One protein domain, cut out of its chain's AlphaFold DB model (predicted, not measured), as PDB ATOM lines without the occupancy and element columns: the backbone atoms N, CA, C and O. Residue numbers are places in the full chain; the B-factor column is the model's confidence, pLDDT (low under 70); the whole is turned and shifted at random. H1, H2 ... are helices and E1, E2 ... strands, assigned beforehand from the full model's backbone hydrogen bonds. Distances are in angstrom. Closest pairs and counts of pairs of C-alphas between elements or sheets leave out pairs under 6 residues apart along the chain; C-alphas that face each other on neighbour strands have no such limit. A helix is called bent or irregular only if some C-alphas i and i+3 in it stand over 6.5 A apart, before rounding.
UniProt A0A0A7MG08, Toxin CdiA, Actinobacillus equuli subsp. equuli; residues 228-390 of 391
ATOM      1  N   GLY A 228     -12.782  12.975 -40.714       45.47
ATOM      2  CA  GLY A 228     -13.554  12.248 -39.699       45.47
ATOM      3  C   GLY A 228     -13.510  12.854 -38.290       45.47
ATOM      4  O   GLY A 228     -13.949  12.192 -37.354       45.47
ATOM      5  N   ILE A 229     -12.986  14.075 -38.126       48.97
ATOM      6  CA  ILE A 229     -12.922  14.800 -36.849       48.97
ATOM      7  C   ILE A 229     -13.633  16.145 -36.979       48.97
ATOM      8  O   ILE A 229     -13.411  16.879 -37.934       48.97
ATOM      9  N   GLU A 230     -14.468  16.477 -36.003       57.19
ATOM     10  CA  GLU A 230     -15.091  17.794 -35.876       57.19
ATOM     11  C   GLU A 230     -14.024  18.871 -35.615       57.19
ATOM     12  O   GLU A 230     -13.322  18.804 -34.615       57.19
ATOM     13  N   LEU A 231     -13.869  19.839 -36.516       55.41
ATOM     14  CA  LEU A 231     -12.939  20.954 -36.416       55.41
ATOM     15  C   LEU A 231     -13.478  22.050 -35.516       55.41
ATOM     16  O   LEU A 231     -14.641  22.447 -35.602       55.41
ATOM     17  N   HIS A 232     -12.567  22.622 -34.739       60.91
ATOM     18  CA  HIS A 232     -12.827  23.842 -34.017       60.91
ATOM     19  C   HIS A 232     -12.979  25.011 -35.019       60.91
ATOM     20  O   HIS A 232     -12.113  25.231 -35.867       60.91
ATOM     21  N   PRO A 233     -14.045  25.818 -34.909       56.78
ATOM     22  CA  PRO A 233     -14.462  26.805 -35.917       56.78
ATOM     23  C   PRO A 233     -13.487  27.969 -36.126       56.78
ATOM     24  O   PRO A 233     -13.521  28.620 -37.168       56.78
ATOM     25  N   ASN A 234     -12.640  28.249 -35.133       65.69
ATOM     26  CA  ASN A 234     -11.640  29.325 -35.177       65.69
ATOM     27  C   ASN A 234     -10.237  28.838 -35.585       65.69
ATOM     28  O   ASN A 234      -9.266  29.583 -35.430       65.69
ATOM     29  N   LEU A 235     -10.107  27.593 -36.055       70.31
ATOM     30  CA  LEU A 235      -8.855  27.138 -36.648       70.31
ATOM     31  C   LEU A 235      -8.617  27.822 -38.001       70.31
ATOM     32  O   LEU A 235      -9.568  28.041 -38.754       70.31
ATOM     33  N   PRO A 236      -7.356  28.148 -38.338       75.25
ATOM     34  CA  PRO A 236      -7.023  28.572 -39.690       75.25
ATOM     35  C   PRO A 236      -7.154  27.425 -40.691       75.25
ATOM     36  O   PRO A 236      -7.329  26.271 -40.310       75.25
ATOM     37  N   GLU A 237      -7.033  27.735 -41.978       71.75
ATOM     38  CA  GLU A 237      -6.942  26.712 -43.020       71.75
ATOM     39  C   GLU A 237      -5.733  25.782 -42.782       71.75
ATOM     40  O   GLU A 237      -4.645  26.282 -42.470       71.75
ATOM     41  N   PRO A 238      -5.897  24.444 -42.901       80.19
ATOM     42  CA  PRO A 238      -4.773  23.520 -42.818       80.19
ATOM     43  C   PRO A 238      -3.775  23.795 -43.942       80.19
ATOM     44  O   PRO A 238      -4.160  24.093 -45.070       80.19
ATOM     45  N   LYS A 239      -2.480  23.645 -43.667       83.75
ATOM     46  CA  LYS A 239      -1.403  23.957 -44.621       83.75
ATOM     47  C   LYS A 239      -1.450  23.127 -45.903       83.75
ATOM     48  O   LYS A 239      -1.086  23.634 -46.958       83.75
ATOM     49  N   ALA A 240      -1.904  21.881 -45.825       65.94
ATOM     50  CA  ALA A 240      -2.115  21.008 -46.975       65.94
ATOM     51  C   ALA A 240      -3.433  21.293 -47.721       65.94
ATOM     52  O   ALA A 240      -3.703  20.681 -48.752       65.94
ATOM     53  N   GLY A 241      -4.249  22.212 -47.204       53.59
ATOM     54  CA  GLY A 241      -5.579  22.523 -47.706       53.59
ATOM     55  C   GLY A 241      -6.644  21.534 -47.233       53.59
ATOM     56  O   GLY A 241      -6.371  20.416 -46.789       53.59
ATOM     57  N   TYR A 242      -7.904  21.953 -47.334       50.06
ATOM     58  CA  TYR A 242      -9.060  21.147 -46.923       50.06
ATOM     59  C   TYR A 242      -9.332  19.928 -47.825       50.06
ATOM     60  O   TYR A 242     -10.113  19.061 -47.448       50.06
ATOM     61  N   GLY A 243      -8.689  19.838 -48.994       45.47
ATOM     62  CA  GLY A 243      -8.739  18.658 -49.869       45.47
ATOM     63  C   GLY A 243      -7.734  17.566 -49.489       45.47
ATOM     64  O   GLY A 243      -7.738  16.486 -50.076       45.47
ATOM     65  N   PHE A 244      -6.854  17.820 -48.512       52.62
ATOM     66  CA  PHE A 244      -5.837  16.849 -48.137       52.62
ATOM     67  C   PHE A 244      -6.434  15.682 -47.347       52.62
ATOM     68  O   PHE A 244      -6.918  15.829 -46.217       52.62
ATOM     69  N   VAL A 245      -6.329  14.496 -47.942       55.81
ATOM     70  CA  VAL A 245      -6.607  13.217 -47.295       55.81
ATOM     71  C   VAL A 245      -5.306  12.412 -47.277       55.81
ATOM     72  O   VAL A 245      -4.784  12.075 -48.344       55.81
ATOM     73  N   PRO A 246      -4.749  12.091 -46.097       63.59
ATOM     74  CA  PRO A 246      -3.570  11.243 -46.010       63.59
ATOM     75  C   PRO A 246      -3.875   9.861 -46.596       63.59
ATOM     76  O   PRO A 246      -4.894   9.243 -46.288       63.59
ATOM     77  N   GLN A 247      -2.977   9.362 -47.442       71.31
ATOM     78  CA  GLN A 247      -3.099   8.026 -48.017       71.31
ATOM     79  C   GLN A 247      -2.594   6.956 -47.043       71.31
ATOM     80  O   GLN A 247      -1.840   7.238 -46.109       71.31
ATOM     81  N   LYS A 248      -2.993   5.702 -47.277       59.53
ATOM     82  CA  LYS A 248      -2.391   4.569 -46.572       59.53
ATOM     83  C   LYS A 248      -0.918   4.445 -46.959       59.53
ATOM     84  O   LYS A 248      -0.572   4.493 -48.137       59.53
ATOM     85  N   ALA A 249      -0.058   4.232 -45.974       66.00
ATOM     86  CA  ALA A 249       1.340   3.932 -46.226       66.00
ATOM     87  C   ALA A 249       1.514   2.495 -46.740       66.00
ATOM     88  O   ALA A 249       0.685   1.619 -46.495       66.00
ATOM     89  N   LYS A 250       2.647   2.214 -47.388       69.62
ATOM     90  CA  LYS A 250       3.070   0.831 -47.651       69.62
ATOM     91  C   LYS A 250       3.484   0.179 -46.326       69.62
ATOM     92  O   LYS A 250       4.313   0.738 -45.603       69.62
ATOM     93  N   GLY A 251       2.927  -0.983 -46.001       62.53
ATOM     94  CA  GLY A 251       3.211  -1.682 -44.751       62.53
ATOM     95  C   GLY A 251       2.827  -3.155 -44.805       62.53
ATOM     96  O   GLY A 251       2.001  -3.553 -45.610       62.53
ATOM     97  N   ASN A 252       3.421  -3.954 -43.919       58.09
ATOM     98  CA  ASN A 252       3.138  -5.392 -43.806       58.09
ATOM     99  C   ASN A 252       2.076  -5.683 -42.729       58.09
ATOM    100  O   ASN A 252       1.856  -6.828 -42.346       58.09
ATOM    101  N   SER A 253       1.468  -4.634 -42.171       43.09
ATOM    102  CA  SER A 253       0.388  -4.725 -41.193       43.09
ATOM    103  C   SER A 253      -0.563  -3.546 -41.349       43.09
ATOM    104  O   SER A 253      -0.133  -2.435 -41.665       43.09
ATOM    105  N   VAL A 254      -1.835  -3.763 -41.004       40.25
ATOM    106  CA  VAL A 254      -2.883  -2.727 -40.981       40.25
ATOM    107  C   VAL A 254      -2.424  -1.484 -40.209       40.25
ATOM    108  O   VAL A 254      -2.659  -0.356 -40.621       40.25
ATOM    109  N   TYR A 255      -1.697  -1.652 -39.105       50.12
ATOM    110  CA  TYR A 255      -1.182  -0.511 -38.348       50.12
ATOM    111  C   TYR A 255      -0.194   0.344 -39.154       50.12
ATOM    112  O   TYR A 255      -0.278   1.571 -39.133       50.12
ATOM    113  N   GLN A 256       0.739  -0.299 -39.858       53.88
ATOM    114  CA  GLN A 256       1.718   0.406 -40.683       53.88
ATOM    115  C   GLN A 256       1.045   1.102 -41.863       53.88
ATOM    116  O   GLN A 256       1.431   2.223 -42.174       53.88
ATOM    117  N   GLU A 257       0.020   0.488 -42.455       44.94
ATOM    118  CA  GLU A 257      -0.760   1.085 -43.541       44.94
ATOM    119  C   GLU A 257      -1.548   2.323 -43.094       44.94
ATOM    120  O   GLU A 257      -1.610   3.312 -43.811       44.94
ATOM    121  N   TRP A 258      -2.112   2.319 -41.884       55.09
ATOM    122  CA  TRP A 258      -2.960   3.411 -41.385       55.09
ATOM    123  C   TRP A 258      -2.214   4.484 -40.579       55.09
ATOM    124  O   TRP A 258      -2.838   5.410 -40.053       55.09
ATOM    125  N   LYS A 259      -0.887   4.379 -40.442       58.97
ATOM    126  CA  LYS A 259      -0.089   5.251 -39.563       58.97
ATOM    127  C   LYS A 259      -0.206   6.741 -39.923       58.97
ATOM    128  O   LYS A 259      -0.316   7.562 -39.019       58.97
ATOM    129  N   ASP A 260      -0.240   7.069 -41.215       63.06
ATOM    130  CA  ASP A 260      -0.243   8.452 -41.702       63.06
ATOM    131  C   ASP A 260      -1.624   9.096 -41.505       63.06
ATOM    132  O   ASP A 260      -1.729  10.222 -41.024       63.06
ATOM    133  N   ILE A 261      -2.694   8.326 -41.743       58.28
ATOM    134  CA  ILE A 261      -4.081   8.727 -41.462       58.28
ATOM    135  C   ILE A 261      -4.279   8.993 -39.968       58.28
ATOM    136  O   ILE A 261      -4.845  10.014 -39.575       58.28
ATOM    137  N   ASN A 262      -3.801   8.085 -39.118       60.88
ATOM    138  CA  ASN A 262      -3.922   8.229 -37.670       60.88
ATOM    139  C   ASN A 262      -3.051   9.369 -37.126       60.88
ATOM    140  O   ASN A 262      -3.472  10.054 -36.196       60.88
ATOM    141  N   GLY A 263      -1.865   9.582 -37.703       64.25
ATOM    142  CA  GLY A 263      -0.991  10.711 -37.387       64.25
ATOM    143  C   GLY A 263      -1.682  12.045 -37.646       64.25
ATOM    144  O   GLY A 263      -1.833  12.844 -36.726       64.25
ATOM    145  N   TYR A 264      -2.207  12.219 -38.859       69.31
ATOM    146  CA  TYR A 264      -2.906  13.438 -39.264       69.31
ATOM    147  C   TYR A 264      -4.172  13.695 -38.432       69.31
ATOM    148  O   TYR A 264      -4.427  14.805 -37.975       69.31
ATOM    149  N   ARG A 265      -4.943  12.645 -38.128       64.44
ATOM    150  CA  ARG A 265      -6.079  12.730 -37.194       64.44
ATOM    151  C   ARG A 265      -5.660  13.152 -35.782       64.44
ATOM    152  O   ARG A 265      -6.377  13.897 -35.118       64.44
ATOM    153  N   GLY A 266      -4.511  12.683 -35.302       63.22
ATOM    154  CA  GLY A 266      -3.945  13.120 -34.025       63.22
ATOM    155  C   GLY A 266      -3.598  14.611 -34.021       63.22
ATOM    156  O   GLY A 266      -3.874  15.298 -33.044       63.22
ATOM    157  N   GLU A 267      -3.046  15.119 -35.121       76.19
ATOM    158  CA  GLU A 267      -2.734  16.540 -35.310       76.19
ATOM    159  C   GLU A 267      -3.991  17.424 -35.319       76.19
ATOM    160  O   GLU A 267      -4.013  18.454 -34.648       76.19
ATOM    161  N   ILE A 268      -5.069  16.991 -35.985       69.75
ATOM    162  CA  ILE A 268      -6.353  17.713 -35.981       69.75
ATOM    163  C   ILE A 268      -6.902  17.851 -34.555       69.75
ATOM    164  O   ILE A 268      -7.239  18.949 -34.113       69.75
ATOM    165  N   ASN A 269      -6.973  16.740 -33.813       66.00
ATOM    166  CA  ASN A 269      -7.469  16.769 -32.436       66.00
ATOM    167  C   ASN A 269      -6.592  17.654 -31.533       66.00
ATOM    168  O   ASN A 269      -7.110  18.358 -30.664       66.00
ATOM    169  N   LEU A 270      -5.275  17.649 -31.758       72.12
ATOM    170  CA  LEU A 270      -4.348  18.526 -31.054       72.12
ATOM    171  C   LEU A 270      -4.647  20.001 -31.349       72.12
ATOM    172  O   LEU A 270      -4.815  20.776 -30.407       72.12
ATOM    173  N   ALA A 271      -4.775  20.379 -32.622       77.25
ATOM    174  CA  ALA A 271      -5.091  21.747 -33.027       77.25
ATOM    175  C   ALA A 271      -6.410  22.236 -32.404       77.25
ATOM    176  O   ALA A 271      -6.442  23.327 -31.833       77.25
ATOM    177  N   ASN A 272      -7.459  21.406 -32.419       72.38
ATOM    178  CA  ASN A 272      -8.726  21.705 -31.744       72.38
ATOM    179  C   ASN A 272      -8.526  21.994 -30.252       72.38
ATOM    180  O   ASN A 272      -8.926  23.051 -29.773       72.38
ATOM    181  N   SER A 273      -7.849  21.092 -29.532       68.12
ATOM    182  CA  SER A 273      -7.644  21.230 -28.082       68.12
ATOM    183  C   SER A 273      -6.841  22.483 -27.705       68.12
ATOM    184  O   SER A 273      -7.101  23.136 -26.691       68.12
ATOM    185  N   ILE A 274      -5.873  22.860 -28.545       73.38
ATOM    186  CA  ILE A 274      -5.097  24.087 -28.369       73.38
ATOM    187  C   ILE A 274      -6.001  25.301 -28.571       73.38
ATOM    188  O   ILE A 274      -5.948  26.229 -27.768       73.38
ATOM    189  N   GLN A 275      -6.838  25.290 -29.609       80.88
ATOM    190  CA  GLN A 275      -7.724  26.401 -29.948       80.88
ATOM    191  C   GLN A 275      -8.860  26.604 -28.926       80.88
ATOM    192  O   GLN A 275      -9.311  27.735 -28.742       80.88
ATOM    193  N   GLU A 276      -9.282  25.544 -28.233       63.84
ATOM    194  CA  GLU A 276     -10.212  25.611 -27.096       63.84
ATOM    195  C   GLU A 276      -9.574  26.239 -25.846       63.84
ATOM    196  O   GLU A 276     -10.273  26.757 -24.970       63.84
ATOM    197  N   THR A 277      -8.241  26.210 -25.738       64.62
ATOM    198  CA  THR A 277      -7.548  26.733 -24.562       64.62
ATOM    199  C   THR A 277      -7.582  28.269 -24.554       64.62
ATOM    200  O   THR A 277      -7.112  28.907 -25.503       64.62
ATOM    201  N   PRO A 278      -8.038  28.914 -23.462       70.81
ATOM    202  CA  PRO A 278      -8.101  30.368 -23.385       70.81
ATOM    203  C   PRO A 278      -6.762  31.050 -23.672       70.81
ATOM    204  O   PRO A 278      -5.721  30.692 -23.118       70.81
ATOM    205  N   ASN A 279      -6.816  32.119 -24.465       76.81
ATOM    206  CA  ASN A 279      -5.664  32.910 -24.906       76.81
ATOM    207  C   ASN A 279      -4.675  32.170 -25.815       76.81
ATOM    208  O   ASN A 279      -3.635  32.746 -26.109       76.81
ATOM    209  N   ARG A 280      -4.950  30.951 -26.288       80.12
ATOM    210  CA  ARG A 280      -4.137  30.314 -27.330       80.12
ATOM    211  C   ARG A 280      -4.804  30.489 -28.685       80.12
ATOM    212  O   ARG A 280      -6.001  30.275 -28.832       80.12
ATOM    213  N   GLN A 281      -4.017  30.894 -29.671       87.56
ATOM    214  CA  GLN A 281      -4.450  30.974 -31.058       87.56
ATOM    215  C   GLN A 281      -3.554  30.080 -31.904       87.56
ATOM    216  O   GLN A 281      -2.338  30.285 -31.934       87.56
ATOM    217  N   VAL A 282      -4.146  29.109 -32.597       89.12
ATOM    218  CA  VAL A 282      -3.431  28.308 -33.592       89.12
ATOM    219  C   VAL A 282      -3.131  29.189 -34.802       89.12
ATOM    220  O   VAL A 282      -4.010  29.892 -35.307       89.12
ATOM    221  N   ILE A 283      -1.875  29.162 -35.242       93.81
ATOM    222  CA  ILE A 283      -1.373  29.894 -36.411       93.81
ATOM    223  C   ILE A 283      -1.178  28.950 -37.598       93.81
ATOM    224  O   ILE A 283      -1.467  29.334 -38.728       93.81
ATOM    225  N   LYS A 284      -0.732  27.716 -37.339       94.88
ATOM    226  CA  LYS A 284      -0.424  26.707 -38.358       94.88
ATOM    227  C   LYS A 284      -0.762  25.310 -37.842       94.88
ATOM    228  O   LYS A 284      -0.448  25.002 -36.695       94.88
ATOM    229  N   TRP A 285      -1.368  24.497 -38.701       92.25
ATOM    230  CA  TRP A 285      -1.605  23.060 -38.534       92.25
ATOM    231  C   TRP A 285      -1.902  22.430 -39.906       92.25
ATOM    232  O   TRP A 285      -2.066  23.142 -40.897       92.25
ATOM    233  N   GLY A 286      -2.017  21.109 -39.962       82.12
ATOM    234  CA  GLY A 286      -2.502  20.347 -41.108       82.12
ATOM    235  C   GLY A 286      -1.499  20.272 -42.248       82.12
ATOM    236  O   GLY A 286      -1.861  20.527 -43.394       82.12
ATOM    237  N   ASN A 287      -0.234  19.979 -41.954       83.00
ATOM    238  CA  ASN A 287       0.780  19.792 -42.991       83.00
ATOM    239  C   ASN A 287       0.558  18.504 -43.806       83.00
ATOM    240  O   ASN A 287      -0.009  17.526 -43.324       83.00
ATOM    241  N   SER A 288       1.079  18.458 -45.036       76.19
ATOM    242  CA  SER A 288       1.098  17.210 -45.804       76.19
ATOM    243  C   SER A 288       2.051  16.188 -45.172       76.19
ATOM    244  O   SER A 288       2.999  16.530 -44.450       76.19
ATOM    245  N   THR A 289       1.803  14.905 -45.439       67.00
ATOM    246  CA  THR A 289       2.610  13.805 -44.902       67.00
ATOM    247  C   THR A 289       4.062  13.897 -45.379       67.00
ATOM    248  O   THR A 289       4.343  14.194 -46.537       67.00
ATOM    249  N   GLY A 290       5.007  13.623 -44.475       65.31
ATOM    250  CA  GLY A 290       6.444  13.631 -44.782       65.31
ATOM    251  C   GLY A 290       7.124  15.002 -44.693       65.31
ATOM    252  O   GLY A 290       8.315  15.108 -44.988       65.31
ATOM    253  N   THR A 291       6.406  16.039 -44.264       67.06
ATOM    254  CA  THR A 291       7.009  17.336 -43.930       67.06
ATOM    255  C   THR A 291       7.732  17.277 -42.581       67.06
ATOM    256  O   THR A 291       7.381  16.502 -41.692       67.06
ATOM    257  N   ASN A 292       8.791  18.079 -42.438       73.94
ATOM    258  CA  ASN A 292       9.570  18.193 -41.205       73.94
ATOM    259  C   ASN A 292       9.292  19.554 -40.565       73.94
ATOM    260  O   ASN A 292       9.371  20.563 -41.259       73.94
ATOM    261  N   GLY A 293       9.048  19.601 -39.258       83.31
ATOM    262  CA  GLY A 293       8.770  20.853 -38.555       83.31
ATOM    263  C   GLY A 293       7.894  20.621 -37.336       83.31
ATOM    264  O   GLY A 293       7.804  19.494 -36.849       83.31
ATOM    265  N   SER A 294       7.265  21.688 -36.846       89.12
ATOM    266  CA  SER A 294       6.214  21.543 -35.831       89.12
ATOM    267  C   SER A 294       4.926  21.088 -36.512       89.12
ATOM    268  O   SER A 294       4.581  21.615 -37.569       89.12
ATOM    269  N   ASP A 295       4.186  20.170 -35.903       86.88
ATOM    270  CA  ASP A 295       2.880  19.754 -36.420       86.88
ATOM    271  C   ASP A 295       1.859  20.885 -36.221       86.88
ATOM    272  O   ASP A 295       1.142  21.267 -37.141       86.88
ATOM    273  N   VAL A 296       1.868  21.520 -35.043       91.00
ATOM    274  CA  VAL A 296       1.039  22.702 -34.754       91.00
ATOM    275  C   VAL A 296       1.907  23.833 -34.208       91.00
ATOM    276  O   VAL A 296       2.850  23.605 -33.449       91.00
ATOM    277  N   ILE A 297       1.583  25.071 -34.581       96.44
ATOM    278  CA  ILE A 297       2.187  26.290 -34.026       96.44
ATOM    279  C   ILE A 297       1.072  27.146 -33.446       96.44
ATOM    280  O   ILE A 297       0.115  27.480 -34.152       96.44
ATOM    281  N   SER A 298       1.205  27.532 -32.179       94.50
ATOM    282  CA  SER A 298       0.280  28.457 -31.526       94.50
ATOM    283  C   SER A 298       0.997  29.620 -30.865       94.50
ATOM    284  O   SER A 298       2.179  29.563 -30.525       94.50
ATOM    285  N   VAL A 299       0.247  30.701 -30.677       90.50
ATOM    286  CA  VAL A 299       0.692  31.885 -29.949       90.50
ATOM    287  C   VAL A 299      -0.261  32.136 -28.796       90.50
ATOM    288  O   VAL A 299      -1.480  32.193 -28.979       90.50
ATOM    289  N   ASN A 300       0.296  32.348 -27.608       88.06
ATOM    290  CA  ASN A 300      -0.465  32.861 -26.489       88.06
ATOM    291  C   ASN A 300      -0.729  34.363 -26.699       88.06
ATOM    292  O   ASN A 300       0.169  35.204 -26.622       88.06
ATOM    293  N   THR A 301      -1.977  34.736 -26.958       82.31
ATOM    294  CA  THR A 301      -2.398  36.107 -27.261       82.31
ATOM    295  C   THR A 301      -2.376  37.038 -26.046       82.31
ATOM    296  O   THR A 301      -2.590  38.240 -26.209       82.31
ATOM    297  N   LYS A 302      -2.073  36.539 -24.843       81.69
ATOM    298  CA  LYS A 302      -1.851  37.355 -23.644       81.69
ATOM    299  C   LYS A 302      -0.363  37.512 -23.333       81.69
ATOM    300  O   LYS A 302       0.102  38.634 -23.167       81.69
ATOM    301  N   THR A 303       0.381  36.407 -23.265       84.12
ATOM    302  CA  THR A 303       1.805  36.411 -22.872       84.12
ATOM    303  C   THR A 303       2.760  36.620 -24.043       84.12
ATOM    304  O   THR A 303       3.931  36.916 -23.822       84.12
ATOM    305  N   ARG A 304       2.272  36.494 -25.286       89.19
ATOM    306  CA  ARG A 304       3.072  36.501 -26.526       89.19
ATOM    307  C   ARG A 304       4.059  35.337 -26.623       89.19
ATOM    308  O   ARG A 304       4.969  35.373 -27.447       89.19
ATOM    309  N   GLU A 305       3.895  34.321 -25.785       91.00
ATOM    310  CA  GLU A 305       4.686  33.097 -25.841       91.00
ATOM    311  C   GLU A 305       4.306  32.286 -27.081       91.00
ATOM    312  O   GLU A 305       3.122  32.141 -27.394       91.00
ATOM    313  N   VAL A 306       5.316  31.785 -27.790       97.12
ATOM    314  CA  VAL A 306       5.125  30.867 -28.913       97.12
ATOM    315  C   VAL A 306       5.269  29.443 -28.408       97.12
ATOM    316  O   VAL A 306       6.213  29.125 -27.682       97.12
ATOM    317  N   GLU A 307       4.332  28.596 -28.812       93.50
ATOM    318  CA  GLU A 307       4.294  27.187 -28.456       93.50
ATOM    319  C   GLU A 307       4.397  26.345 -29.734       93.50
ATOM    320  O   GLU A 307       3.614  26.508 -30.676       93.50
ATOM    321  N   LEU A 308       5.391  25.459 -29.769       94.56
ATOM    322  CA  LEU A 308       5.664  24.548 -30.877       94.56
ATOM    323  C   LEU A 308       5.251  23.138 -30.475       94.56
ATOM    324  O   LEU A 308       5.717  22.612 -29.463       94.56
ATOM    325  N   TRP A 309       4.387  22.516 -31.262       90.31
ATOM    326  CA  TRP A 309       3.775  21.248 -30.901       90.31
ATOM    327  C   TRP A 309       4.145  20.171 -31.903       90.31
ATOM    328  O   TRP A 309       4.144  20.396 -33.109       90.31
ATOM    329  N   ASP A 310       4.439  18.988 -31.390       84.81
ATOM    330  CA  ASP A 310       4.744  17.807 -32.178       84.81
ATOM    331  C   ASP A 310       3.952  16.631 -31.587       84.81
ATOM    332  O   ASP A 310       4.073  16.265 -30.412       84.81
ATOM    333  N   SER A 311       3.056  16.101 -32.409       76.00
ATOM    334  CA  SER A 311       2.149  15.005 -32.125       76.00
ATOM    335  C   SER A 311       2.818  13.684 -32.481       76.00
ATOM    336  O   SER A 311       3.315  13.462 -33.586       76.00
ATOM    337  N   LYS A 312       2.836  12.745 -31.535       67.44
ATOM    338  CA  LYS A 312       3.312  11.380 -31.778       67.44
ATOM    339  C   LYS A 312       2.220  10.377 -31.470       67.44
ATOM    340  O   LYS A 312       1.818  10.183 -30.325       67.44
ATOM    341  N   VAL A 313       1.825   9.632 -32.492       56.84
ATOM    342  CA  VAL A 313       1.015   8.424 -32.330       56.84
ATOM    343  C   VAL A 313       1.969   7.252 -32.083       56.84
ATOM    344  O   VAL A 313       2.766   6.909 -32.956       56.84
ATOM    345  N   ARG A 314       1.944   6.645 -30.886       55.59
ATOM    346  CA  ARG A 314       2.815   5.498 -30.542       55.59
ATOM    347  C   ARG A 314       2.029   4.360 -29.887       55.59
ATOM    348  O   ARG A 314       1.074   4.589 -29.152       55.59
ATOM    349  N   THR A 315       2.460   3.126 -30.144       42.97
ATOM    350  CA  THR A 315       1.825   1.888 -29.652       42.97
ATOM    351  C   THR A 315       2.483   1.291 -28.407       42.97
ATOM    352  O   THR A 315       1.854   0.472 -27.738       42.97
ATOM    353  N   SER A 316       3.709   1.702 -28.060       42.34
ATOM    354  CA  SER A 316       4.442   1.235 -26.878       42.34
ATOM    355  C   SER A 316       4.571   2.319 -25.801       42.34
ATOM    356  O   SER A 316       4.668   3.511 -26.096       42.34
ATOM    357  N   LEU A 317       4.574   1.892 -24.533       39.84
ATOM    358  CA  LEU A 317       4.887   2.727 -23.371       39.84
ATOM    359  C   LEU A 317       6.365   3.138 -23.423       39.84
ATOM    360  O   LEU A 317       7.239   2.431 -22.927       39.84
ATOM    361  N   THR A 318       6.659   4.289 -24.010       48.94
ATOM    362  CA  THR A 318       7.949   4.961 -23.849       48.94
ATOM    363  C   THR A 318       7.801   6.106 -22.851       48.94
ATOM    364  O   THR A 318       6.880   6.915 -22.949       48.94
ATOM    365  N   LYS A 319       8.703   6.183 -21.860       49.94
ATOM    366  CA  LYS A 319       8.784   7.345 -20.957       49.94
ATOM    367  C   LYS A 319       9.013   8.616 -21.783       49.94
ATOM    368  O   LYS A 319       9.793   8.581 -22.735       49.94
ATOM    369  N   GLY A 320       8.332   9.696 -21.396       55.72
ATOM    370  CA  GLY A 320       8.300  10.995 -22.066       55.72
ATOM    371  C   GLY A 320       9.683  11.506 -22.457       55.72
ATOM    372  O   GLY A 320      10.418  12.041 -21.634       55.72
ATOM    373  N   ARG A 321      10.020  11.342 -23.737       67.00
ATOM    374  CA  ARG A 321      11.178  11.969 -24.366       67.00
ATOM    375  C   ARG A 321      10.667  13.072 -25.272       67.00
ATOM    376  O   ARG A 321       9.748  12.842 -26.056       67.00
ATOM    377  N   GLU A 322      11.283  14.237 -25.147       74.88
ATOM    378  CA  GLU A 322      11.119  15.332 -26.095       74.88
ATOM    379  C   GLU A 322      11.369  14.822 -27.520       74.88
ATOM    380  O   GLU A 322      12.270  14.010 -27.767       74.88
ATOM    381  N   SER A 323      10.541  15.271 -28.456       81.06
ATOM    382  CA  SER A 323      10.637  14.891 -29.857       81.06
ATOM    383  C   SER A 323      12.023  15.183 -30.430       81.06
ATOM    384  O   SER A 323      12.624  16.201 -30.078       81.06
ATOM    385  N   PRO A 324      12.551  14.358 -31.353       84.50
ATOM    386  CA  PRO A 324      13.739  14.708 -32.126       84.50
ATOM    387  C   PRO A 324      13.630  16.079 -32.795       84.50
ATOM    388  O   PRO A 324      14.648  16.756 -32.882       84.50
ATOM    389  N   THR A 325      12.414  16.494 -33.186       83.69
ATOM    390  CA  THR A 325      12.117  17.823 -33.740       83.69
ATOM    391  C   THR A 325      12.666  18.933 -32.844       83.69
ATOM    392  O   THR A 325      13.305  19.852 -33.347       83.69
ATOM    393  N   PHE A 326      12.512  18.807 -31.522       88.75
ATOM    394  CA  PHE A 326      12.875  19.844 -30.551       88.75
ATOM    395  C   PHE A 326      14.159  19.535 -29.769       88.75
ATOM    396  O   PHE A 326      14.939  20.434 -29.465       88.75
ATOM    397  N   SER A 327      14.448  18.266 -29.491       86.69
ATOM    398  CA  SER A 327      15.629  17.876 -28.706       86.69
ATOM    399  C   SER A 327      16.952  18.072 -29.454       86.69
ATOM    400  O   SER A 327      17.985  18.281 -28.818       86.69
ATOM    401  N   ARG A 328      16.948  18.042 -30.795       90.81
ATOM    402  CA  ARG A 328      18.140  18.293 -31.619       90.81
ATOM    403  C   ARG A 328      18.183  19.751 -32.055       90.81
ATOM    404  O   ARG A 328      17.215  20.267 -32.603       90.81
ATOM    405  N   GLU A 329      19.329  20.395 -31.872       89.75
ATOM    406  CA  GLU A 329      19.498  21.823 -32.157       89.75
ATOM    407  C   GLU A 329      19.169  22.194 -33.607       89.75
ATOM    408  O   GLU A 329      18.374  23.099 -33.838       89.75
ATOM    409  N   ASN A 330      19.681  21.447 -34.588       90.81
ATOM    410  CA  ASN A 330      19.442  21.748 -36.003       90.81
ATOM    411  C   ASN A 330      17.955  21.700 -36.385       90.81
ATOM    412  O   ASN A 330      17.452  22.601 -37.052       90.81
ATOM    413  N   THR A 331      17.225  20.666 -35.959       90.50
ATOM    414  CA  THR A 331      15.789  20.550 -36.263       90.50
ATOM    415  C   THR A 331      14.961  21.540 -35.453       90.50
ATOM    416  O   THR A 331      13.990  22.076 -35.982       90.50
ATOM    417  N   ARG A 332      15.379  21.856 -34.220       93.19
ATOM    418  CA  ARG A 332      14.740  22.889 -33.396       93.19
ATOM    419  C   ARG A 332      14.880  24.262 -34.047       93.19
ATOM    420  O   ARG A 332      13.892  24.973 -34.174       93.19
ATOM    421  N   ASN A 333      16.066  24.596 -34.551       92.94
ATOM    422  CA  ASN A 333      16.305  25.836 -35.289       92.94
ATOM    423  C   ASN A 333      15.462  25.907 -36.573       92.94
ATOM    424  O   ASN A 333      14.991  26.982 -36.936       92.94
ATOM    425  N   ASN A 334      15.214  24.777 -37.244       93.38
ATOM    426  CA  ASN A 334      14.294  24.731 -38.386       93.38
ATOM    427  C   ASN A 334      12.844  25.003 -37.965       93.38
ATOM    428  O   ASN A 334      12.181  25.815 -38.603       93.38
ATOM    429  N   ALA A 335      12.379  24.387 -36.874       93.50
ATOM    430  CA  ALA A 335      11.037  24.613 -36.335       93.50
ATOM    431  C   ALA A 335      10.825  26.073 -35.887       93.50
ATOM    432  O   ALA A 335       9.760  26.641 -36.114       93.50
ATOM    433  N   ILE A 336      11.850  26.711 -35.312       95.19
ATOM    434  CA  ILE A 336      11.822  28.139 -34.962       95.19
ATOM    435  C   ILE A 336      11.714  29.009 -36.221       95.19
ATOM    436  O   ILE A 336      10.907  29.936 -36.249       95.19
ATOM    437  N   ARG A 337      12.502  28.724 -37.269       95.56
ATOM    438  CA  ARG A 337      12.440  29.475 -38.536       95.56
ATOM    439  C   ARG A 337      11.069  29.364 -39.195       95.56
ATOM    440  O   ARG A 337      10.520  30.386 -39.591       95.56
ATOM    441  N   GLU A 338      10.513  28.156 -39.237       95.62
ATOM    442  CA  GLU A 338       9.150  27.907 -39.713       95.62
ATOM    443  C   GLU A 338       8.129  28.733 -38.912       95.62
ATOM    444  O   GLU A 338       7.309  29.439 -39.488       95.62
ATOM    445  N   ALA A 339       8.219  28.728 -37.580       96.62
ATOM    446  CA  ALA A 339       7.317  29.510 -36.738       96.62
ATOM    447  C   ALA A 339       7.412  31.019 -36.985       96.62
ATOM    448  O   ALA A 339       6.383  31.692 -37.029       96.62
ATOM    449  N   ILE A 340       8.620  31.559 -37.174       96.44
ATOM    450  CA  ILE A 340       8.807  32.974 -37.524       96.44
ATOM    451  C   ILE A 340       8.115  33.293 -38.854       96.44
ATOM    452  O   ILE A 340       7.441  34.319 -38.948       96.44
ATOM    453  N   GLU A 341       8.256  32.433 -39.862       95.44
ATOM    454  CA  GLU A 341       7.646  32.622 -41.182       95.44
ATOM    455  C   GLU A 341       6.110  32.599 -41.108       95.44
ATOM    456  O   GLU A 341       5.451  33.540 -41.556       95.44
ATOM    457  N   GLU A 342       5.536  31.580 -40.468       95.38
ATOM    458  CA  GLU A 342       4.081  31.438 -40.324       95.38
ATOM    459  C   GLU A 342       3.472  32.598 -39.517       95.38
ATOM    460  O   GLU A 342       2.436  33.155 -39.889       95.38
ATOM    461  N   ILE A 343       4.133  33.019 -38.432       92.75
ATOM    462  CA  ILE A 343       3.680  34.148 -37.606       92.75
ATOM    463  C   ILE A 343       3.812  35.481 -38.351       92.75
ATOM    464  O   ILE A 343       2.964  36.352 -38.175       92.75
ATOM    465  N   SER A 344       4.830  35.662 -39.193       90.94
ATOM    466  CA  SER A 344       4.975  36.896 -39.980       90.94
ATOM    467  C   SER A 344       3.842  37.032 -41.006       90.94
ATOM    468  O   SER A 344       3.241  38.099 -41.143       90.94
ATOM    469  N   ASN A 345       3.498  35.927 -41.674       89.00
ATOM    470  CA  ASN A 345       2.563  35.922 -42.801       89.00
ATOM    471  C   ASN A 345       1.083  35.835 -42.392       89.00
ATOM    472  O   ASN A 345       0.195  36.134 -43.195       89.00
ATOM    473  N   THR A 346       0.783  35.435 -41.154       81.69
ATOM    474  CA  THR A 346      -0.602  35.251 -40.704       81.69
ATOM    475  C   THR A 346      -1.389  36.565 -40.621       81.69
ATOM    476  O   THR A 346      -0.859  37.616 -40.270       81.69
ATOM    477  N   LYS A 347      -2.698  36.515 -40.884       86.06
ATOM    478  CA  LYS A 347      -3.636  37.637 -40.655       86.06
ATOM    479  C   LYS A 347      -4.506  37.443 -39.405       86.06
ATOM    480  O   LYS A 347      -5.363  38.272 -39.123       86.06
ATOM    481  N   ILE A 348      -4.297  36.345 -38.674       76.62
ATOM    482  CA  ILE A 348      -5.165  35.898 -37.572       76.62
ATOM    483  C   ILE A 348      -4.940  36.729 -36.301       76.62
ATOM    484  O   ILE A 348      -5.878  37.029 -35.567       76.62
ATOM    485  N   ILE A 349      -3.688  37.100 -36.031       76.69
ATOM    486  CA  ILE A 349      -3.276  37.862 -34.847       76.69
ATOM    487  C   ILE A 349      -2.780  39.255 -35.246       76.69
ATOM    488  O   ILE A 349      -2.278  39.449 -36.354       76.69
ATOM    489  N   SER A 350      -2.929  40.237 -34.350       81.81
ATOM    490  CA  SER A 350      -2.533  41.623 -34.637       81.81
ATOM    491  C   SER A 350      -1.018  41.785 -34.759       81.81
ATOM    492  O   SER A 350      -0.256  41.028 -34.159       81.81
ATOM    493  N   GLU A 351      -0.584  42.818 -35.480       82.00
ATOM    494  CA  GLU A 351       0.836  43.067 -35.758       82.00
ATOM    495  C   GLU A 351       1.681  43.171 -34.479       82.00
ATOM    496  O   GLU A 351       2.709  42.518 -34.343       82.00
ATOM    497  N   HIS A 352       1.160  43.850 -33.454       76.00
ATOM    498  CA  HIS A 352       1.822  43.937 -32.152       76.00
ATOM    499  C   HIS A 352       2.023  42.566 -31.472       76.00
ATOM    500  O   HIS A 352       3.003  42.361 -30.752       76.00
ATOM    501  N   VAL A 353       1.097  41.616 -31.669       81.94
ATOM    502  CA  VAL A 353       1.263  40.237 -31.179       81.94
ATOM    503  C   VAL A 353       2.403  39.556 -31.919       81.94
ATOM    504  O   VAL A 353       3.238  38.923 -31.273       81.94
ATOM    505  N   LYS A 354       2.421  39.686 -33.252       87.44
ATOM    506  CA  LYS A 354       3.421  39.062 -34.119       87.44
ATOM    507  C   LYS A 354       4.816  39.533 -33.763       87.44
ATOM    508  O   LYS A 354       5.671  38.698 -33.499       87.44
ATOM    509  N   ASP A 355       5.018  40.845 -33.660       86.50
ATOM    510  CA  ASP A 355       6.321  41.439 -33.359       86.50
ATOM    511  C   ASP A 355       6.911  40.868 -32.070       86.50
ATOM    512  O   ASP A 355       8.074  40.465 -32.024       86.50
ATOM    513  N   LYS A 356       6.089  40.771 -31.017       89.12
ATOM    514  CA  LYS A 356       6.517  40.227 -29.724       89.12
ATOM    515  C   LYS A 356       6.721  38.718 -29.745       89.12
ATOM    516  O   LYS A 356       7.689  38.244 -29.157       89.12
ATOM    517  N   ALA A 357       5.869  37.972 -30.440       91.81
ATOM    518  CA  ALA A 357       6.028  36.532 -30.616       91.81
ATOM    519  C   ALA A 357       7.311  36.192 -31.401       91.81
ATOM    520  O   ALA A 357       8.099  35.347 -30.979       91.81
ATOM    521  N   ILE A 358       7.577  36.912 -32.494       95.75
ATOM    522  CA  ILE A 358       8.795  36.778 -33.303       95.75
ATOM    523  C   ILE A 358      10.025  37.209 -32.500       95.75
ATOM    524  O   ILE A 358      11.057  36.545 -32.569       95.75
ATOM    525  N   GLN A 359       9.936  38.290 -31.717       93.81
ATOM    526  CA  GLN A 359      11.019  38.709 -30.825       93.81
ATOM    527  C   GLN A 359      11.360  37.602 -29.823       93.81
ATOM    528  O   GLN A 359      12.536  37.273 -29.683       93.81
ATOM    529  N   ASN A 360      10.349  37.002 -29.185       95.38
ATOM    530  CA  ASN A 360      10.519  35.881 -28.262       95.38
ATOM    531  C   ASN A 360      11.223  34.696 -28.940       95.38
ATOM    532  O   ASN A 360      12.214  34.202 -28.411       95.38
ATOM    533  N   LEU A 361      10.810  34.307 -30.151       96.56
ATOM    534  CA  LEU A 361      11.488  33.252 -30.914       96.56
ATOM    535  C   LEU A 361      12.949  33.593 -31.241       96.56
ATOM    536  O   LEU A 361      13.825  32.751 -31.057       96.56
ATOM    537  N   LYS A 362      13.234  34.824 -31.686       95.31
ATOM    538  CA  LYS A 362      14.591  35.271 -32.055       95.31
ATOM    539  C   LYS A 362      15.564  35.255 -30.880       95.31
ATOM    540  O   LYS A 362      16.731  34.927 -31.071       95.31
ATOM    541  N   ILE A 363      15.094  35.602 -29.683       94.19
ATOM    542  CA  ILE A 363      15.909  35.529 -28.464       94.19
ATOM    543  C   ILE A 363      15.910  34.128 -27.846       94.19
ATOM    544  O   ILE A 363      16.583  33.927 -26.849       94.19
ATOM    545  N   GLY A 364      15.197  33.154 -28.420       93.69
ATOM    546  CA  GLY A 364      15.187  31.771 -27.943       93.69
ATOM    547  C   GLY A 364      14.246  31.499 -26.768       93.69
ATOM    548  O   GLY A 364      14.502  30.580 -25.991       93.69
ATOM    549  N   ASN A 365      13.181  32.293 -26.634       95.81
ATOM    550  CA  ASN A 365      12.132  32.144 -25.629       95.81
ATOM    551  C   ASN A 365      10.866  31.551 -26.255       95.81
ATOM    552  O   ASN A 365      10.125  32.238 -26.958       95.81
ATOM    553  N   PHE A 366      10.610  30.274 -25.997       96.00
ATOM    554  CA  PHE A 366       9.446  29.551 -26.514       96.00
ATOM    555  C   PHE A 366       9.208  28.290 -25.690       96.00
ATOM    556  O   PHE A 366      10.079  27.845 -24.943       96.00
ATOM    557  N   THR A 367       8.039  27.687 -25.852       93.19
ATOM    558  CA  THR A 367       7.733  26.393 -25.246       93.19
ATOM    559  C   THR A 367       7.534  25.351 -26.333       93.19
ATOM    560  O   THR A 367       6.989  25.625 -27.398       93.19
ATOM    561  N   THR A 368       8.007  24.138 -26.078       91.75
ATOM    562  CA  THR A 368       7.790  22.991 -26.956       91.75
ATOM    563  C   THR A 368       6.960  21.939 -26.247       91.75
ATOM    564  O   THR A 368       7.116  21.713 -25.044       91.75
ATOM    565  N   HIS A 369       6.086  21.282 -26.997       85.75
ATOM    566  CA  HIS A 369       5.210  20.237 -26.498       85.75
ATOM    567  C   HIS A 369       5.323  19.006 -27.388       85.75
ATOM    568  O   HIS A 369       4.990  19.042 -28.568       85.75
ATOM    569  N   THR A 370       5.773  17.893 -26.819       80.25
ATOM    570  CA  THR A 370       5.671  16.574 -27.446       80.25
ATOM    571  C   THR A 370       4.487  15.846 -26.832       80.25
ATOM    572  O   THR A 370       4.543  15.425 -25.674       80.25
ATOM    573  N   VAL A 371       3.404  15.718 -27.590       70.38
ATOM    574  CA  VAL A 371       2.154  15.116 -27.112       70.38
ATOM    575  C   VAL A 371       1.973  13.723 -27.701       70.38
ATOM    576  O   VAL A 371       2.260  13.477 -28.870       70.38
ATOM    577  N   GLY A 372       1.533  12.780 -26.870       58.75
ATOM    578  CA  GLY A 372       1.262  11.408 -27.284       58.75
ATOM    579  C   GLY A 372      -0.232  11.156 -27.466       58.75
ATOM    580  O   GLY A 372      -1.008  11.506 -26.583       58.75
ATOM    581  N   TYR A 373      -0.624  10.500 -28.560       49.88
ATOM    582  CA  TYR A 373      -1.984   9.971 -28.766       49.88
ATOM    583  C   TYR A 373      -2.004   8.432 -28.645       49.88
ATOM    584  O   TYR A 373      -1.002   7.767 -28.924       49.88
ATOM    585  N   SER A 374      -3.159   7.851 -28.281       44.91
ATOM    586  CA  SER A 374      -3.393   6.408 -28.036       44.91
ATOM    587  C   SER A 374      -2.864   5.891 -26.679       44.91
ATOM    588  O   SER A 374      -3.267   6.404 -25.641       44.91
ATOM    589  N   LYS A 375      -2.006   4.859 -26.625       40.19
ATOM    590  CA  LYS A 375      -1.542   4.224 -25.366       40.19
ATOM    591  C   LYS A 375      -0.511   5.052 -24.569       40.19
ATOM    592  O   LYS A 375       0.000   4.578 -23.553       40.19
ATOM    593  N   VAL A 376      -0.183   6.265 -25.016       43.09
ATOM    594  CA  VAL A 376       0.806   7.153 -24.386       43.09
ATOM    595  C   VAL A 376       0.102   8.062 -23.381       43.09
ATOM    596  O   VAL A 376      -0.762   8.840 -23.759       43.09
ATOM    597  N   LYS A 377       0.467   7.972 -22.096       45.22
ATOM    598  CA  LYS A 377      -0.188   8.727 -21.010       45.22
ATOM    599  C   LYS A 377       0.485  10.057 -20.641       45.22
ATOM    600  O   LYS A 377      -0.079  10.793 -19.842       45.22
ATOM    601  N   ASN A 378       1.660  10.374 -21.198       54.34
ATOM    602  CA  ASN A 378       2.468  11.513 -20.745       54.34
ATOM    603  C   ASN A 378       2.888  12.404 -21.925       54.34
ATOM    604  O   ASN A 378       3.590  11.938 -22.824       54.34
ATOM    605  N   SER A 379       2.494  13.678 -21.894       65.56
ATOM    606  CA  SER A 379       3.076  14.739 -22.722       65.56
ATOM    607  C   SER A 379       4.384  15.243 -22.100       65.56
ATOM    608  O   SER A 379       4.563  15.204 -20.882       65.56
ATOM    609  N   VAL A 380       5.319  15.695 -22.936       75.75
ATOM    610  CA  VAL A 380       6.544  16.379 -22.501       75.75
ATOM    611  C   VAL A 380       6.424  17.837 -22.892       75.75
ATOM    612  O   VAL A 380       6.299  18.144 -24.075       75.75
ATOM    613  N   THR A 381       6.494  18.718 -21.906       84.31
ATOM    614  CA  THR A 381       6.584  20.160 -22.120       84.31
ATOM    615  C   THR A 381       7.988  20.601 -21.745       84.31
ATOM    616  O   THR A 381       8.450  20.288 -20.651       84.31
ATOM    617  N   GLN A 382       8.660  21.320 -22.638       89.25
ATOM    618  CA  GLN A 382       9.968  21.906 -22.372       89.25
ATOM    619  C   GLN A 382       9.939  23.385 -22.727       89.25
ATOM    620  O   GLN A 382       9.758  23.747 -23.892       89.25
ATOM    621  N   LYS A 383      10.161  24.229 -21.721       92.62
ATOM    622  CA  LYS A 383      10.341  25.664 -21.908       92.62
ATOM    623  C   LYS A 383      11.797  25.976 -22.234       92.62
ATOM    624  O   LYS A 383      12.702  25.375 -21.648       92.62
ATOM    625  N   TYR A 384      12.004  26.904 -23.156       93.19
ATOM    626  CA  TYR A 384      13.304  27.437 -23.525       93.19
ATOM    627  C   TYR A 384      13.393  28.917 -23.144       93.19
ATOM    628  O   TYR A 384      12.462  29.688 -23.382       93.19
ATOM    629  N   CYS A 385      14.512  29.278 -22.523       93.56
ATOM    630  CA  CYS A 385      14.888  30.607 -22.074       93.56
ATOM    631  C   CYS A 385      16.270  30.881 -22.671       93.56
ATOM    632  O   CYS A 385      17.236  30.205 -22.321       93.56
ATOM    633  N   ASN A 386      16.379  31.828 -23.599       92.69
ATOM    634  CA  ASN A 386      17.627  32.114 -24.313       92.69
ATOM    635  C   ASN A 386      18.236  30.886 -25.020       92.69
ATOM    636  O   ASN A 386      19.437  30.637 -24.934       92.69
ATOM    637  N   ASN A 387      17.401  30.087 -25.699       88.25
ATOM    638  CA  ASN A 387      17.755  28.818 -26.360       88.25
ATOM    639  C   ASN A 387      18.242  27.698 -25.424       88.25
ATOM    640  O   ASN A 387      18.591  26.614 -25.898       88.25
ATOM    641  N   GLN A 388      18.214  27.911 -24.109       90.00
ATOM    642  CA  GLN A 388      18.526  26.902 -23.102       90.00
ATOM    643  C   GLN A 388      17.252  26.409 -22.430       90.00
ATOM    644  O   GLN A 388      16.263  27.130 -22.345       90.00
ATOM    645  N   LYS A 389      17.259  25.162 -21.961       90.50
ATOM    646  CA  LYS A 389      16.131  24.608 -21.211       90.50
ATOM    647  C   LYS A 389      15.982  25.386 -19.906       90.50
ATOM    648  O   LYS A 389      16.941  25.451 -19.145       90.50
ATOM    649  N   CYS A 390      14.816  25.983 -19.678       87.06
ATOM    650  CA  CYS A 390      14.518  26.566 -18.373       87.06
ATOM    651  C   CYS A 390      14.345  25.424 -17.360       87.06
ATOM    652  O   CYS A 390      13.811  24.368 -17.726       87.06
TER     653      CYS A 390
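This is residues 228 to 390 of the 391 residues of the protein "Toxin CdiA" of Actinobacillus equuli subsp. equuli (UniProt A0A0A7MG08). A strongly twisted sheet of five strands curls round the long helix H1 on one face, while the helical hairpin H3 and H4, with short H2, covers the other. This makes three layers, helices on both faces of the sheet, with H3 and H4 on one and H1 on the other; the small strand E1 is on the far side of H1 from the sheet. The printed part has 163 residues, in the order E1 H1 E2 E3 E4 H2 H3 H4 E5 E6. The mixed sheet runs E2, E3, E4, E5, E6, and the class is mixed, helices and strands. The whole is compact, with a radius of gyration of the C-alphas of 15.6 A and spans of 49 by 33 by 26 A.

E2 is residues 280 to 284, E3 296 to 300, E4 306 to 314, 25.5 A long, E5 366 to 374, 26.5 A, and E6 380 to 385, its last C-alpha at (14.888, 30.607, -22.074). H1, residues 254 to 276, spans 32.4 A from (-2.883, -2.727, -40.981). It is irregular, with C-alphas 257 and 260 7.6 A apart, and has a kink of 44 degrees near residue 261. H2 is residues 324 to 327, H3 329 to 345, 24.5 A, and H4 351 to 362, 16.2 A. E1, residues 229 to 231, begins at C-alpha (-12.922, 14.800, -36.849).

E2, E3 and E4 form a meander, each strand the antiparallel neighbour of the one before; N 281 and O 299 are 2.9 A apart, N 307 and O 298 2.9 A. E4 and E5 are parallel at 22 degrees, with N 310 and O 369 2.9 A apart; with H2, H3 and H4 between them in the chain they form a strand-helix-strand unit. E5 and E6 are an antiparallel hairpin, N 368 and O 382 2.8 A apart. H1 is on the sheet, its C-alpha 263 5.9 A from C-alpha 313 of E4. H3 is on the sheet at a height of 9.8 A, slantwise at 54 degrees to E4 on the local plane. H3 and H4 touch, closest at the C-alphas of Ile 340 and Ile 358, 5.7 A, at a shallow tilt of 11 degrees, opposite ways. H2 and H3 touch only at the corner, closest at the C-alphas of Phe 326 and Arg 332, 4.6 A. E1 pairs with no named strand; its C-alpha 231 is 6.3 A from C-alpha 272 of H1. Every O i to N i+4 pair is within hydrogen-bond range in H3 and H4, 17 of 19 in H1; H2 is too short for one.

The C-alphas farthest apart, of Asn 252 and His 352, are 50.7 A apart. The printed part has no cut. The links E1 to H1 and E2 to E3 are long. The mean pLDDT of the printed part is 75.8, and 59 residues are under 70, among them 248 to 266, 312 to 321 and 372 to 379.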